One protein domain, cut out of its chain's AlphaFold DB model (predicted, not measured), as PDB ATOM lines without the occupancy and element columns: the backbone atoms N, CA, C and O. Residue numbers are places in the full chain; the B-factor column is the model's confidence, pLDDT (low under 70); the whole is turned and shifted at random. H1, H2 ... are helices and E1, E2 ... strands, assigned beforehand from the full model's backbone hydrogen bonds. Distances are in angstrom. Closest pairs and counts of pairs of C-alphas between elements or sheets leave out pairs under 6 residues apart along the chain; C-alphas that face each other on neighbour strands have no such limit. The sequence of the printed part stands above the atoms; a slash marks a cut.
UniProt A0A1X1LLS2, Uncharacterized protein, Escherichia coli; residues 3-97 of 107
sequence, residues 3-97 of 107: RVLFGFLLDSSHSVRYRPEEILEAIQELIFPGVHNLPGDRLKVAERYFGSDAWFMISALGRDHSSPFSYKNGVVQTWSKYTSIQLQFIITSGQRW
ATOM      1  N   ARG A   3      20.909 -33.456  -8.635       93.62
ATOM      2  CA  ARG A   3      21.966 -32.520  -8.236       93.62
ATOM      3  C   ARG A   3      22.467 -32.860  -6.834       93.62
ATOM      4  O   ARG A   3      21.657 -33.032  -5.926       93.62
ATOM      5  N   VAL A   4      23.784 -32.900  -6.665       93.69
ATOM      6  CA  VAL A   4      24.458 -33.159  -5.387       93.69
ATOM      7  C   VAL A   4      25.339 -31.971  -5.038       93.69
ATOM      8  O   VAL A   4      26.023 -31.430  -5.908       93.69
ATOM      9  N   LEU A   5      25.298 -31.575  -3.768       93.75
ATOM     10  CA  LEU A   5      26.127 -30.522  -3.198       93.75
ATOM     11  C   LEU A   5      26.879 -31.084  -1.996       93.75
ATOM     12  O   LEU A   5      26.277 -31.778  -1.175       93.75
ATOM     13  N   PHE A   6      28.169 -30.784  -1.882       93.12
ATOM     14  CA  PHE A   6      28.958 -31.155  -0.709       93.12
ATOM     15  C   PHE A   6      30.075 -30.155  -0.418       93.12
ATOM     16  O   PHE A   6      30.491 -29.395  -1.292       93.12
ATOM     17  N   GLY A   7      30.532 -30.143   0.834       92.00
ATOM     18  CA  GLY A   7      31.611 -29.275   1.287       92.00
ATOM     19  C   GLY A   7      32.980 -29.778   0.833       92.00
ATOM     20  O   GLY A   7      33.280 -30.967   0.919       92.00
ATOM     21  N   PHE A   8      33.820 -28.855   0.380       92.94
ATOM     22  CA  PHE A   8      35.221 -29.103   0.071       92.94
ATOM     23  C   PHE A   8      36.027 -27.848   0.389       92.94
ATOM     24  O   PHE A   8      35.936 -26.843  -0.311       92.94
ATOM     25  N   LEU A   9      36.808 -27.882   1.464       88.25
ATOM     26  CA  LEU A   9      37.671 -26.767   1.835       88.25
ATOM     27  C   LEU A   9      39.069 -27.028   1.298       88.25
ATOM     28  O   LEU A   9      39.736 -27.974   1.713       88.25
ATOM     29  N   LEU A  10      39.490 -26.196   0.353       82.94
ATOM     30  CA  LEU A  10      40.804 -26.320  -0.243       82.94
ATOM     31  C   LEU A  10      41.867 -25.782   0.719       82.94
ATOM     32  O   LEU A  10      41.707 -24.700   1.281       82.94
ATOM     33  N   ASP A  11      42.956 -26.530   0.877       78.62
ATOM     34  CA  ASP A  11      44.120 -26.073   1.628       78.62
ATOM     35  C   ASP A  11      44.785 -24.955   0.814       78.62
ATOM     36  O   ASP A  11      45.150 -25.133  -0.355       78.62
ATOM     37  N   SER A  12      44.899 -23.775   1.420       70.75
ATOM     38  CA  SER A  12      45.412 -22.559   0.789       70.75
ATOM     39  C   SER A  12      46.853 -22.699   0.294       70.75
ATOM     40  O   SER A  12      47.260 -21.947  -0.588       70.75
ATOM     41  N   SER A  13      47.610 -23.683   0.787       70.75
ATOM     42  CA  SER A  13      48.960 -23.990   0.299       70.75
ATOM     43  C   SER A  13      48.993 -24.563  -1.127       70.75
ATOM     44  O   SER A  13      49.993 -24.412  -1.831       70.75
ATOM     45  N   HIS A  14      47.904 -25.191  -1.585       66.06
ATOM     46  CA  HIS A  14      47.839 -25.880  -2.880       66.06
ATOM     47  C   HIS A  14      46.871 -25.243  -3.880       66.06
ATOM     48  O   HIS A  14      46.911 -25.596  -5.061       66.06
ATOM     49  N   SER A  15      46.083 -24.253  -3.449       62.94
ATOM     50  CA  SER A  15      45.171 -23.482  -4.309       62.94
ATOM     51  C   SER A  15      45.862 -22.779  -5.477       62.94
ATOM     52  O   SER A  15      45.234 -22.513  -6.497       62.94
ATOM     53  N   VAL A  16      47.166 -22.522  -5.351       65.88
ATOM     54  CA  VAL A  16      47.990 -21.899  -6.393       65.88
ATOM     55  C   VAL A  16      48.394 -22.901  -7.482       65.88
ATOM     56  O   VAL A  16      48.645 -22.502  -8.616       65.88
ATOM     57  N   ARG A  17      48.475 -24.201  -7.160       79.81
ATOM     58  CA  ARG A  17      49.057 -25.217  -8.054       79.81
ATOM     59  C   ARG A  17      48.022 -26.084  -8.762       79.81
ATOM     60  O   ARG A  17      48.288 -26.522  -9.877       79.81
ATOM     61  N   TYR A  18      46.879 -26.338  -8.134       84.88
ATOM     62  CA  TYR A  18      45.831 -27.188  -8.694       84.88
ATOM     63  C   TYR A  18      44.468 -26.547  -8.512       84.88
ATOM     64  O   TYR A  18      44.178 -25.964  -7.464       84.88
ATOM     65  N   ARG A  19      43.612 -26.693  -9.524       90.00
ATOM     66  CA  ARG A  19      42.211 -26.310  -9.379       90.00
ATOM     67  C   ARG A  19      41.516 -27.268  -8.402       90.00
ATOM     68  O   ARG A  19      41.852 -28.456  -8.384       90.00
ATOM     69  N   PRO A  20      40.539 -26.789  -7.614       92.00
ATOM     70  CA  PRO A  20      39.742 -27.635  -6.730       92.00
ATOM     71  C   PRO A  20      39.197 -28.890  -7.428       92.00
ATOM     72  O   PRO A  20      39.267 -29.983  -6.877       92.00
ATOM     73  N   GLU A  21      38.711 -28.741  -8.660       93.75
ATOM     74  CA  GLU A  21      38.176 -29.821  -9.489       93.75
ATOM     75  C   GLU A  21      39.209 -30.919  -9.771       93.75
ATOM     76  O   GLU A  21      38.889 -32.099  -9.660       93.75
ATOM     77  N   GLU A  22      40.463 -30.549 -10.042       93.12
ATOM     78  CA  GLU A  22      41.542 -31.513 -10.305       93.12
ATOM     79  C   GLU A  22      41.887 -32.330  -9.052       93.12
ATOM     80  O   GLU A  22      42.295 -33.487  -9.148       93.12
ATOM     81  N   ILE A  23      41.712 -31.745  -7.864       93.94
ATOM     82  CA  ILE A  23      41.909 -32.462  -6.600       93.94
ATOM     83  C   ILE A  23      40.744 -33.419  -6.344       93.94
ATOM     84  O   ILE A  23      40.972 -34.521  -5.856       93.94
ATOM     85  N   LEU A  24      39.514 -33.054  -6.710       95.00
ATOM     86  CA  LEU A  24      38.356 -33.952  -6.615       95.00
ATOM     87  C   LEU A  24      38.497 -35.156  -7.559       95.00
ATOM     88  O   LEU A  24      38.229 -36.283  -7.147       95.00
ATOM     89  N   GLU A  25      38.987 -34.945  -8.781       94.88
ATOM     90  CA  GLU A  25      39.338 -36.030  -9.711       94.88
ATOM     91  C   GLU A  25      40.458 -36.916  -9.147       94.88
ATOM     92  O   GLU A  25      40.371 -38.141  -9.200       94.88
ATOM     93  N   ALA A  26      41.480 -36.319  -8.527       94.88
ATOM     94  CA  ALA A  26      42.544 -37.066  -7.862       94.88
ATOM     95  C   ALA A  26      42.047 -37.866  -6.644       94.88
ATOM     96  O   ALA A  26      42.491 -38.992  -6.436       94.88
ATOM     97  N   ILE A  27      41.087 -37.343  -5.874       95.75
ATOM     98  CA  ILE A  27      40.407 -38.099  -4.810       95.75
ATOM     99  C   ILE A  27      39.649 -39.287  -5.414       95.75
ATOM    100  O   ILE A  27      39.743 -40.399  -4.897       95.75
ATOM    101  N   GLN A  28      38.926 -39.082  -6.520       95.75
ATOM    102  CA  GLN A  28      38.225 -40.165  -7.209       95.75
ATOM    103  C   GLN A  28      39.189 -41.245  -7.713       95.75
ATOM    104  O   GLN A  28      38.885 -42.424  -7.560       95.75
ATOM    105  N   GLU A  29      40.349 -40.862  -8.252       95.38
ATOM    106  CA  GLU A  29      41.403 -41.790  -8.685       95.38
ATOM    107  C   GLU A  29      41.986 -42.593  -7.514       95.38
ATOM    108  O   GLU A  29      42.214 -43.792  -7.643       95.38
ATOM    109  N   LEU A  30      42.185 -41.970  -6.347       95.81
ATOM    110  CA  LEU A  30      42.649 -42.684  -5.152       95.81
ATOM    111  C   LEU A  30      41.619 -43.695  -4.632       95.81
ATOM    112  O   LEU A  30      41.991 -44.784  -4.199       95.81
ATOM    113  N   ILE A  31      40.330 -43.344  -4.656       95.25
ATOM    114  CA  ILE A  31      39.247 -44.244  -4.229       95.25
ATOM    115  C   ILE A  31      39.054 -45.371  -5.252       95.25
ATOM    116  O   ILE A  31      38.833 -46.526  -4.886       95.25
ATOM    117  N   PHE A  32      39.134 -45.037  -6.540       95.12
ATOM    118  CA  PHE A  32      38.913 -45.943  -7.658       95.12
ATOM    119  C   PHE A  32      40.086 -45.867  -8.648       95.12
ATOM    120  O   PHE A  32      40.000 -45.145  -9.642       95.12
ATOM    121  N   PRO A  33      41.157 -46.652  -8.436       93.38
ATOM    122  CA  PRO A  33      42.324 -46.619  -9.313       93.38
ATOM    123  C   PRO A  33      41.989 -46.944 -10.775       93.38
ATOM    124  O   PRO A  33      41.225 -47.882 -11.062       93.38
ATOM    125  N   GLY A  34      42.587 -46.181 -11.695       89.94
ATOM    126  CA  GLY A  34      42.468 -46.332 -13.144       89.94
ATOM    127  C   GLY A  34      41.263 -45.630 -13.780       89.94
ATOM    128  O   GLY A  34      40.885 -45.997 -14.890       89.94
ATOM    129  N   VAL A  35      40.623 -44.673 -13.095       89.69
ATOM    130  CA  VAL A  35      39.507 -43.886 -13.663       89.69
ATOM    131  C   VAL A  35      40.033 -42.727 -14.510       89.69
ATOM    132  O   VAL A  35      39.547 -42.498 -15.614       89.69
ATOM    133  N   HIS A  36      41.054 -42.034 -14.012       88.19
ATOM    134  CA  HIS A  36      41.632 -40.822 -14.589       88.19
ATOM    135  C   HIS A  36      43.109 -40.984 -14.983       88.19
ATOM    136  O   HIS A  36      43.605 -40.187 -15.775       88.19
ATOM    137  N   ASN A  37      43.820 -42.002 -14.468       88.56
ATOM    138  CA  ASN A  37      45.254 -42.247 -14.731       88.56
ATOM    139  C   ASN A  37      46.142 -41.015 -14.452       88.56
ATOM    140  O   ASN A  37      46.961 -40.599 -15.275       88.56
ATOM    141  N   LEU A  38      45.950 -40.396 -13.286       89.44
ATOM    142  CA  LEU A  38      46.603 -39.137 -12.929       89.44
ATOM    143  C   LEU A  38      48.055 -39.333 -12.450       89.44
ATOM    144  O   LEU A  38      48.383 -40.357 -11.849       89.44
ATOM    145  N   PRO A  39      48.941 -38.336 -12.650       86.50
ATOM    146  CA  PRO A  39      50.314 -38.388 -12.155       86.50
ATOM    147  C   PRO A  39      50.369 -38.389 -10.620       86.50
ATOM    148  O   PRO A  39      49.597 -37.693  -9.954       86.50
ATOM    149  N   GLY A  40      51.350 -39.103 -10.057       85.56
ATOM    150  CA  GLY A  40      51.473 -39.326  -8.609       85.56
ATOM    151  C   GLY A  40      51.553 -38.054  -7.753       85.56
ATOM    152  O   GLY A  40      51.071 -38.046  -6.625       85.56
ATOM    153  N   ASP A  41      52.081 -36.950  -8.284       85.56
ATOM    154  CA  ASP A  41      52.140 -35.674  -7.556       85.56
ATOM    155  C   ASP A  41      50.755 -35.074  -7.270       85.56
ATOM    156  O   ASP A  41      50.582 -34.395  -6.257       85.56
ATOM    157  N   ARG A  42      49.759 -35.331  -8.131       85.81
ATOM    158  CA  ARG A  42      48.364 -34.924  -7.888       85.81
ATOM    159  C   ARG A  42      47.715 -35.811  -6.830       85.81
ATOM    160  O   ARG A  42      47.010 -35.312  -5.957       85.81
ATOM    161  N   LEU A  43      48.019 -37.108  -6.869       91.38
ATOM    162  CA  LEU A  43      47.517 -38.084  -5.902       91.38
ATOM    163  C   LEU A  43      48.013 -37.776  -4.483       91.38
ATOM    164  O   LEU A  43      47.208 -37.734  -3.561       91.38
ATOM    165  N   LYS A  44      49.292 -37.411  -4.312       90.56
ATOM    166  CA  LYS A  44      49.851 -36.998  -3.008       90.56
ATOM    167  C   LYS A  44      49.124 -35.815  -2.362       90.56
ATOM    168  O   LYS A  44      49.069 -35.708  -1.140       90.56
ATOM    169  N   VAL A  45      48.588 -34.891  -3.163       89.69
ATOM    170  CA  VAL A  45      47.774 -33.780  -2.635       89.69
ATOM    171  C   VAL A  45      46.401 -34.292  -2.204       89.69
ATOM    172  O   VAL A  45      45.930 -33.940  -1.123       89.69
ATOM    173  N   ALA A  46      45.782 -35.153  -3.012       91.81
ATOM    174  CA  ALA A  46      44.479 -35.743  -2.721       91.81
ATOM    175  C   ALA A  46      44.475 -36.644  -1.470       91.81
ATOM    176  O   ALA A  46      43.480 -36.660  -0.746       91.81
ATOM    177  N   GLU A  47      45.584 -37.322  -1.153       92.69
ATOM    178  CA  GLU A  47      45.729 -38.162   0.051       92.69
ATOM    179  C   GLU A  47      45.433 -37.400   1.351       92.69
ATOM    180  O   GLU A  47      44.882 -37.960   2.297       92.69
ATOM    181  N   ARG A  48      45.721 -36.094   1.393       90.00
ATOM    182  CA  ARG A  48      45.445 -35.243   2.563       90.00
ATOM    183  C   ARG A  48      43.956 -35.088   2.862       90.00
ATOM    184  O   ARG A  48      43.587 -34.753   3.983       90.00
ATOM    185  N   TYR A  49      43.106 -35.329   1.867       91.12
ATOM    186  CA  TYR A  49      41.655 -35.254   1.986       91.12
ATOM    187  C   TYR A  49      41.022 -36.591   2.375       91.12
ATOM    188  O   TYR A  49      39.791 -36.692   2.397       91.12
ATOM    189  N   PHE A  50      41.823 -37.609   2.696       91.50
ATOM    190  CA  PHE A  50      41.326 -38.879   3.206       91.50
ATOM    191  C   PHE A  50      40.382 -38.671   4.400       91.50
ATOM    192  O   PHE A  50      40.674 -37.929   5.336       91.50
ATOM    193  N   GLY A  51      39.209 -39.308   4.354       87.75
ATOM    194  CA  GLY A  51      38.195 -39.217   5.412       87.75
ATOM    195  C   GLY A  51      37.340 -37.939   5.417       87.75
ATOM    196  O   GLY A  51      36.340 -37.896   6.143       87.75
ATOM    197  N   SER A  52      37.664 -36.942   4.585       90.75
ATOM    198  CA  SER A  52      36.870 -35.714   4.435       90.75
ATOM    199  C   SER A  52      35.458 -35.976   3.891       90.75
ATOM    200  O   SER A  52      35.138 -37.061   3.389       90.75
ATOM    201  N   ASP A  53      34.599 -34.958   3.951       89.31
ATOM    202  CA  ASP A  53      33.267 -35.028   3.345       89.31
ATOM    203  C   ASP A  53      33.340 -35.215   1.827       89.31
ATOM    204  O   ASP A  53      32.574 -36.005   1.281       89.31
ATOM    205  N   ALA A  54      34.304 -34.582   1.151       92.94
ATOM    206  CA  ALA A  54      34.534 -34.791  -0.276       92.94
ATOM    207  C   ALA A  54      34.901 -36.251  -0.585       92.94
ATOM    208  O   ALA A  54      34.314 -36.850  -1.483       92.94
ATOM    209  N   TRP A  55      35.796 -36.855   0.205       94.38
ATOM    210  CA  TRP A  55      36.164 -38.268   0.062       94.38
ATOM    211  C   TRP A  55      34.957 -39.193   0.212       94.38
ATOM    212  O   TRP A  55      34.718 -40.075  -0.616       94.38
ATOM    213  N   PHE A  56      34.163 -38.973   1.261       92.44
ATOM    214  CA  PHE A  56      32.945 -39.737   1.506       92.44
ATOM    215  C   PHE A  56      31.931 -39.581   0.365       92.44
ATOM    216  O   PHE A  56      31.388 -40.571  -0.122       92.44
ATOM    217  N   MET A  57      31.696 -38.351  -0.090       93.56
ATOM    218  CA  MET A  57      30.713 -38.065  -1.132       93.56
ATOM    219  C   MET A  57      31.128 -38.629  -2.489       93.56
ATOM    220  O   MET A  57      30.296 -39.229  -3.163       93.56
ATOM    221  N   ILE A  58      32.402 -38.524  -2.868       94.88
ATOM    222  CA  ILE A  58      32.927 -39.141  -4.094       94.88
ATOM    223  C   ILE A  58      32.823 -40.670  -4.016       94.88
ATOM    224  O   ILE A  58      32.383 -41.303  -4.975       94.88
ATOM    225  N   SER A  59      33.115 -41.264  -2.853       93.31
ATOM    226  CA  SER A  59      32.925 -42.707  -2.636       93.31
ATOM    227  C   SER A  59      31.459 -43.122  -2.834       93.31
ATOM    228  O   SER A  59      31.182 -44.141  -3.463       93.31
ATOM    229  N   ALA A  60      30.513 -42.315  -2.340       92.56
ATOM    230  CA  ALA A  60      29.073 -42.549  -2.461       92.56
ATOM    231  C   ALA A  60      28.532 -42.364  -3.892       92.56
ATOM    232  O   ALA A  60      27.571 -43.031  -4.276       92.56
ATOM    233  N   LEU A  61      29.130 -41.470  -4.684       92.94
ATOM    234  CA  LEU A  61      28.792 -41.285  -6.100       92.94
ATOM    235  C   LEU A  61      29.204 -42.496  -6.955       92.94
ATOM    236  O   LEU A  61      28.570 -42.765  -7.978       92.94
ATOM    237  N   GLY A  62      30.200 -43.253  -6.489       91.25
ATOM    238  CA  GLY A  62      30.634 -44.518  -7.067       91.25
ATOM    239  C   GLY A  62      31.623 -44.364  -8.223       91.25
ATOM    240  O   GLY A  62      31.849 -43.274  -8.747       91.25
ATOM    241  N   ARG A  63      32.204 -45.499  -8.634       92.12
ATOM    242  CA  ARG A  63      33.260 -45.568  -9.657       92.12
ATOM    243  C   ARG A  63      32.855 -44.940 -10.992       92.12
ATOM    244  O   ARG A  63      33.643 -44.206 -11.571       92.12
ATOM    245  N   ASP A  64      31.626 -45.184 -11.446       89.62
ATOM    246  CA  ASP A  64      31.149 -44.719 -12.760       89.62
ATOM    247  C   ASP A  64      30.663 -43.260 -12.759       89.62
ATOM    248  O   ASP A  64      29.926 -42.845 -13.657       89.62
ATOM    249  N   HIS A  65      30.974 -42.486 -11.720       92.00
ATOM    250  CA  HIS A  65      30.630 -41.075 -11.700       92.00
ATOM    251  C   HIS A  65      31.474 -40.308 -12.725       92.00
ATOM    252  O   HIS A  65      32.670 -40.114 -12.531       92.00
ATOM    253  N   SER A  66      30.840 -39.870 -13.812       89.38
ATOM    254  CA  SER A  66      31.483 -39.138 -14.911       89.38
ATOM    255  C   SER A  66      31.030 -37.682 -15.034       89.38
ATOM    256  O   SER A  66      31.525 -36.947 -15.887       89.38
ATOM    257  N   SER A  67      30.071 -37.253 -14.209       93.38
ATOM    258  CA  SER A  67      29.606 -35.869 -14.220       93.38
ATOM    259  C   SER A  67      30.708 -34.944 -13.697       93.38
ATOM    260  O   SER A  67      31.301 -35.241 -12.662       93.38
ATOM    261  N   PRO A  68      30.959 -33.800 -14.354       93.88
ATOM    262  CA  PRO A  68      32.013 -32.891 -13.933       93.88
ATOM    263  C   PRO A  68      31.701 -32.260 -12.573       93.88
ATOM    264  O   PRO A  68      30.549 -31.927 -12.267       93.88
ATOM    265  N   PHE A  69      32.750 -32.036 -11.785       95.44
ATOM    266  CA  PHE A  69      32.677 -31.252 -10.560       95.44
ATOM    267  C   PHE A  69      32.738 -29.757 -10.882       95.44
ATOM    268  O   PHE A  69      33.516 -29.321 -11.724       95.44
ATOM    269  N   SER A  70      31.922 -28.961 -10.196       95.75
ATOM    270  CA  SER A  70      31.985 -27.501 -10.234       95.75
ATOM    271  C   SER A  70      32.181 -26.973  -8.824       95.75
ATOM    272  O   SER A  70      31.323 -27.175  -7.962       95.75
ATOM    273  N   TYR A  71      33.301 -26.301  -8.584       93.81
ATOM    274  CA  TYR A  71      33.609 -25.705  -7.295       93.81
ATOM    275  C   TYR A  71      33.222 -24.226  -7.241       93.81
ATOM    276  O   TYR A  71      33.500 -23.444  -8.151       93.81
ATOM    277  N   LYS A  72      32.623 -23.811  -6.122       92.62
ATOM    278  CA  LYS A  72      32.383 -22.403  -5.799       92.62
ATOM    279  C   LYS A  72      32.397 -22.193  -4.286       92.62
ATOM    280  O   LYS A  72      31.515 -22.680  -3.586       92.62
ATOM    281  N   ASN A  73      33.367 -21.421  -3.792       89.44
ATOM    282  CA  ASN A  73      33.452 -20.950  -2.400       89.44
ATOM    283  C   ASN A  73      33.274 -22.055  -1.343       89.44
ATOM    284  O   ASN A  73      32.439 -21.945  -0.450       89.44
ATOM    285  N   GLY A  74      34.039 -23.138  -1.451       90.00
ATOM    286  CA  GLY A  74      33.997 -24.235  -0.480       90.00
ATOM    287  C   GLY A  74      32.880 -25.256  -0.707       90.00
ATOM    288  O   GLY A  74      32.776 -26.223   0.043       90.00
ATOM    289  N   VAL A  75      32.053 -25.063  -1.736       93.38
ATOM    290  CA  VAL A  75      30.977 -25.981  -2.113       93.38
ATOM    291  C   VAL A  75      31.267 -26.567  -3.484       93.38
ATOM    292  O   VAL A  75      31.641 -25.854  -4.414       93.38
ATOM    293  N   VAL A  76      31.063 -27.871  -3.613       96.19
ATOM    294  CA  VAL A  76      31.146 -28.604  -4.873       96.19
ATOM    295  C   VAL A  76      29.748 -28.981  -5.316       96.19
ATOM    296  O   VAL A  76      28.956 -29.496  -4.527       96.19
ATOM    297  N   GLN A  77      29.466 -28.763  -6.593       96.38
ATOM    298  CA  GLN A  77      28.271 -29.225  -7.274       96.38
ATOM    299  C   GLN A  77      28.628 -30.294  -8.309       96.38
ATOM    300  O   GLN A  77      29.561 -30.121  -9.087       96.38
ATOM    301  N   THR A  78      27.838 -31.368  -8.359       96.19
ATOM    302  CA  THR A  78      27.872 -32.366  -9.441       96.19
ATOM    303  C   THR A  78      26.485 -33.002  -9.645       96.19
ATOM    304  O   THR A  78      25.513 -32.654  -8.963       96.19
ATOM    305  N   TRP A  79      26.376 -33.931 -10.594       95.00
ATOM    306  CA  TRP A  79      25.155 -34.648 -10.949       95.00
ATOM    307  C   TRP A  79      25.303 -36.154 -10.748       95.00
ATOM    308  O   TRP A  79      26.180 -36.798 -11.319       95.00
ATOM    309  N   SER A  80      24.401 -36.735  -9.968       92.56
ATOM    310  CA  SER A  80      24.348 -38.170  -9.714       92.56
ATOM    311  C   SER A  80      23.373 -38.891 -10.648       92.56
ATOM    312  O   SER A  80      22.328 -38.348 -11.036       92.56
ATOM    313  N   LYS A  81      23.699 -40.154 -10.959       91.81
ATOM    314  CA  LYS A  81      22.787 -41.117 -11.596       91.81
ATOM    315  C   LYS A  81      21.715 -41.638 -10.634       91.81
ATOM    316  O   LYS A  81      20.653 -42.060 -11.078       91.81
ATOM    317  N   TYR A  82      21.988 -41.581  -9.334       90.38
ATOM    318  CA  TYR A  82      21.063 -41.997  -8.288       90.38
ATOM    319  C   TYR A  82      19.940 -40.977  -8.103       90.38
ATOM    320  O   TYR A  82      20.155 -39.773  -8.254       90.38
ATOM    321  N   THR A  83      18.756 -41.457  -7.731       89.94
ATOM    322  CA  THR A  83      17.652 -40.593  -7.297       89.94
ATOM    323  C   THR A  83      17.952 -39.968  -5.932       89.94
ATOM    324  O   THR A  83      18.817 -40.437  -5.191       89.94
ATOM    325  N   SER A  84      17.204 -38.929  -5.552       86.75
ATOM    326  CA  SER A  84      17.323 -38.304  -4.224       86.75
ATOM    327  C   SER A  84      17.123 -39.304  -3.080       86.75
ATOM    328  O   SER A  84      17.857 -39.258  -2.098       86.75
ATOM    329  N   ILE A  85      16.189 -40.249  -3.226       89.38
ATOM    330  CA  ILE A  85      15.919 -41.300  -2.232       89.38
ATOM    331  C   ILE A  85      17.104 -42.268  -2.122       89.38
ATOM    332  O   ILE A  85      17.535 -42.594  -1.016       89.38
ATOM    333  N   GLN A  86      17.666 -42.703  -3.254       89.00
ATOM    334  CA  GLN A  86      18.840 -43.582  -3.269       89.00
ATOM    335  C   GLN A  86      20.058 -42.897  -2.639       89.00
ATOM    336  O   GLN A  86      20.734 -43.494  -1.806       89.00
ATOM    337  N   LEU A  87      20.298 -41.626  -2.976       88.44
ATOM    338  CA  LEU A  87      21.358 -40.826  -2.362       88.44
ATOM    339  C   LEU A  87      21.160 -40.687  -0.856       88.44
ATOM    340  O   LEU A  87      22.106 -40.903  -0.102       88.44
ATOM    341  N   GLN A  88      19.941 -40.380  -0.407       87.31
ATOM    342  CA  GLN A  88      19.639 -40.277   1.017       87.31
ATOM    343  C   GLN A  88      19.961 -41.585   1.740       87.31
ATOM    344  O   GLN A  88      20.569 -41.560   2.811       87.31
ATOM    345  N   PHE A  89      19.594 -42.725   1.153       87.44
ATOM    346  CA  PHE A  89      19.884 -44.035   1.720       87.44
ATOM    347  C   PHE A  89      21.395 -44.304   1.811       87.44
ATOM    348  O   PHE A  89      21.867 -44.662   2.888       87.44
ATOM    349  N   ILE A  90      22.153 -44.073   0.731       86.44
ATOM    350  CA  ILE A  90      23.618 -44.263   0.677       86.44
ATOM    351  C   ILE A  90      24.336 -43.357   1.689       86.44
ATOM    352  O   ILE A  90      25.206 -43.803   2.434       86.44
ATOM    353  N   ILE A  91      23.963 -42.077   1.746       86.00
ATOM    354  CA  ILE A  91      24.584 -41.109   2.656       86.00
ATOM    355  C   ILE A  91      24.263 -41.476   4.108       86.00
ATOM    356  O   ILE A  91      25.156 -41.503   4.951       86.00
ATOM    357  N   THR A  92      23.002 -41.796   4.409       83.12
ATOM    358  CA  THR A  92      22.574 -42.132   5.775       83.12
ATOM    359  C   THR A  92      23.196 -43.441   6.252       83.12
ATOM    360  O   THR A  92      23.600 -43.534   7.411       83.12
ATOM    361  N   SER A  93      23.306 -44.448   5.379       77.19
ATOM    362  CA  SER A  93      23.974 -45.703   5.717       77.19
ATOM    363  C   SER A  93      25.460 -45.469   5.975       77.19
ATOM    364  O   SER A  93      25.940 -45.860   7.031       77.19
ATOM    365  N   GLY A  94      26.172 -44.732   5.122       71.94
ATOM    366  CA  GLY A  94      27.585 -44.422   5.348       71.94
ATOM    367  C   GLY A  94      27.848 -43.555   6.593       71.94
ATOM    368  O   GLY A  94      28.810 -43.785   7.322       71.94
ATOM    369  N   GLN A  95      26.960 -42.608   6.916       65.12
ATOM    370  CA  GLN A  95      27.043 -41.810   8.150       65.12
ATOM    371  C   GLN A  95      26.782 -42.646   9.413       65.12
ATOM    372  O   GLN A  95      27.404 -42.408  10.449       65.12
ATOM    373  N   ARG A  96      25.909 -43.662   9.334       58.19
ATOM    374  CA  ARG A  96      25.716 -44.636  10.425       58.19
ATOM    375  C   ARG A  96      26.961 -45.474  10.701       58.19
ATOM    376  O   ARG A  96      27.089 -45.948  11.815       58.19
ATOM    377  N   TRP A  97      27.863 -45.642   9.733       52.44
ATOM    378  CA  TRP A  97      29.151 -46.308   9.960       52.44
ATOM    379  C   TRP A  97      30.195 -45.361  10.571       52.44
ATOM    380  O   TRP A  97      31.041 -45.810  11.337       52.44
TER     381      TRP A  97
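This is residues 3 to 97 of the 107 residues of an uncharacterized protein of Escherichia coli (UniProt A0A1X1LLS2). Four crossed helices stand in a row, H2, H1, H3 and H4, and a small three-stranded antiparallel sheet lies beside the middle of that row, with H3 packed along its strand E1 and the first residues of H1 grazing it. H4 makes one end of the whole; at the other end lie H2 and the far loop of the long unnamed stretch, residues 8 to 19. The printed part has 95 residues, with four named helices and three named strands in the order E1 H1 H2 H3 E2 E3 H4; the sheet's order is E1 E3 E2. The class is mixed, helices and strands. The whole is compact, with a radius of gyration of the C-alphas of 12.9 A, and rounded, spanning 37 by 29 by 25 A.

Start at the first printed residue with E1, residues 3 to 7, an edge strand of the sheet. Its neighbour is the inner strand E3, residues 75 to 80, antiparallel at 148 degrees; look for N 76 and O 6, 2.8 A apart, and N 4 and O 78, 2.9 A apart. Beyond E3 comes the other edge strand, E2, residues 70 to 72; these two form a hairpin, antiparallel at 156 degrees, with N 72 and O 75 at 2.8 A, within hydrogen-bond range. H3, residues 53 to 61, is on the sheet at a height over the sheet of 8.4 A; it lies over E1 and runs along the strands, at 8 degrees to E1 on the local plane. The closest C-alphas of E1 and H3 are those of Gly 7 and Asp 53, 6.3 A apart. H1, residues 20 to 31, only grazes the sheet, with its residues 20 to 24; the closest C-alphas of H1 and E2 are those of Pro 20 and Tyr 71, 6.5 A apart. H1 touches H3, closest at the C-alphas of Gln 28 and Ile 58, 6.2 A apart, at a steep tilt of 62 degrees, the same way. H2, residues 40 to 49, is not on the sheet; it touches H1, about perpendicular at 90 degrees, with the C-alphas of Ile 27 and Ala 46 closest at 5.1 A. H2 and H3 are close but not clearly touching, with the C-alphas of Tyr 49 and Trp 55 closest at 6.6 A. H4, residues 84 to 97, touches H3 with residues 87 to 91 alone, at a steep tilt of 53 degrees, opposite ways; the C-alphas of Ala 60 and Ile 90 are closest, at 6.5 A. H4 is apart from H1 and from H2. Every O i to N i+4 pair is within hydrogen-bond range in H1, H3 and H4; in H2 it is 3 of 6.

Find C-alpha 3 at (21.966, -32.520, -8.236); from there E1 runs 13.9 A to Gly 7. H1 begins at C-alpha 20, (39.742, -27.635, -6.730), and runs 16.8 A to Ile 31. H2 covers 15.0 A from Gly 40 to Tyr 49, and H3 12.2 A from Asp 53 to Leu 61. E2, Ser 70 to Lys 72, is 6.8 A long, and E3, Val 75 to Ser 80, is 15.8 A. H4 runs 20.1 A from Ser 84 to C-alpha 97 at (29.151, -46.308, 9.960).

The two C-alphas farthest apart are those of Val 16 and Ile 85, at 37.7 A. The printed part has no cut. The link from E1 to H1, 12 residues, is long; those from H2 to H3, E2 to E3 and E3 to H4 are tight. The model's mean pLDDT over the printed part is 88.5; residues 14 to 16 and 95 to 97 are under 70.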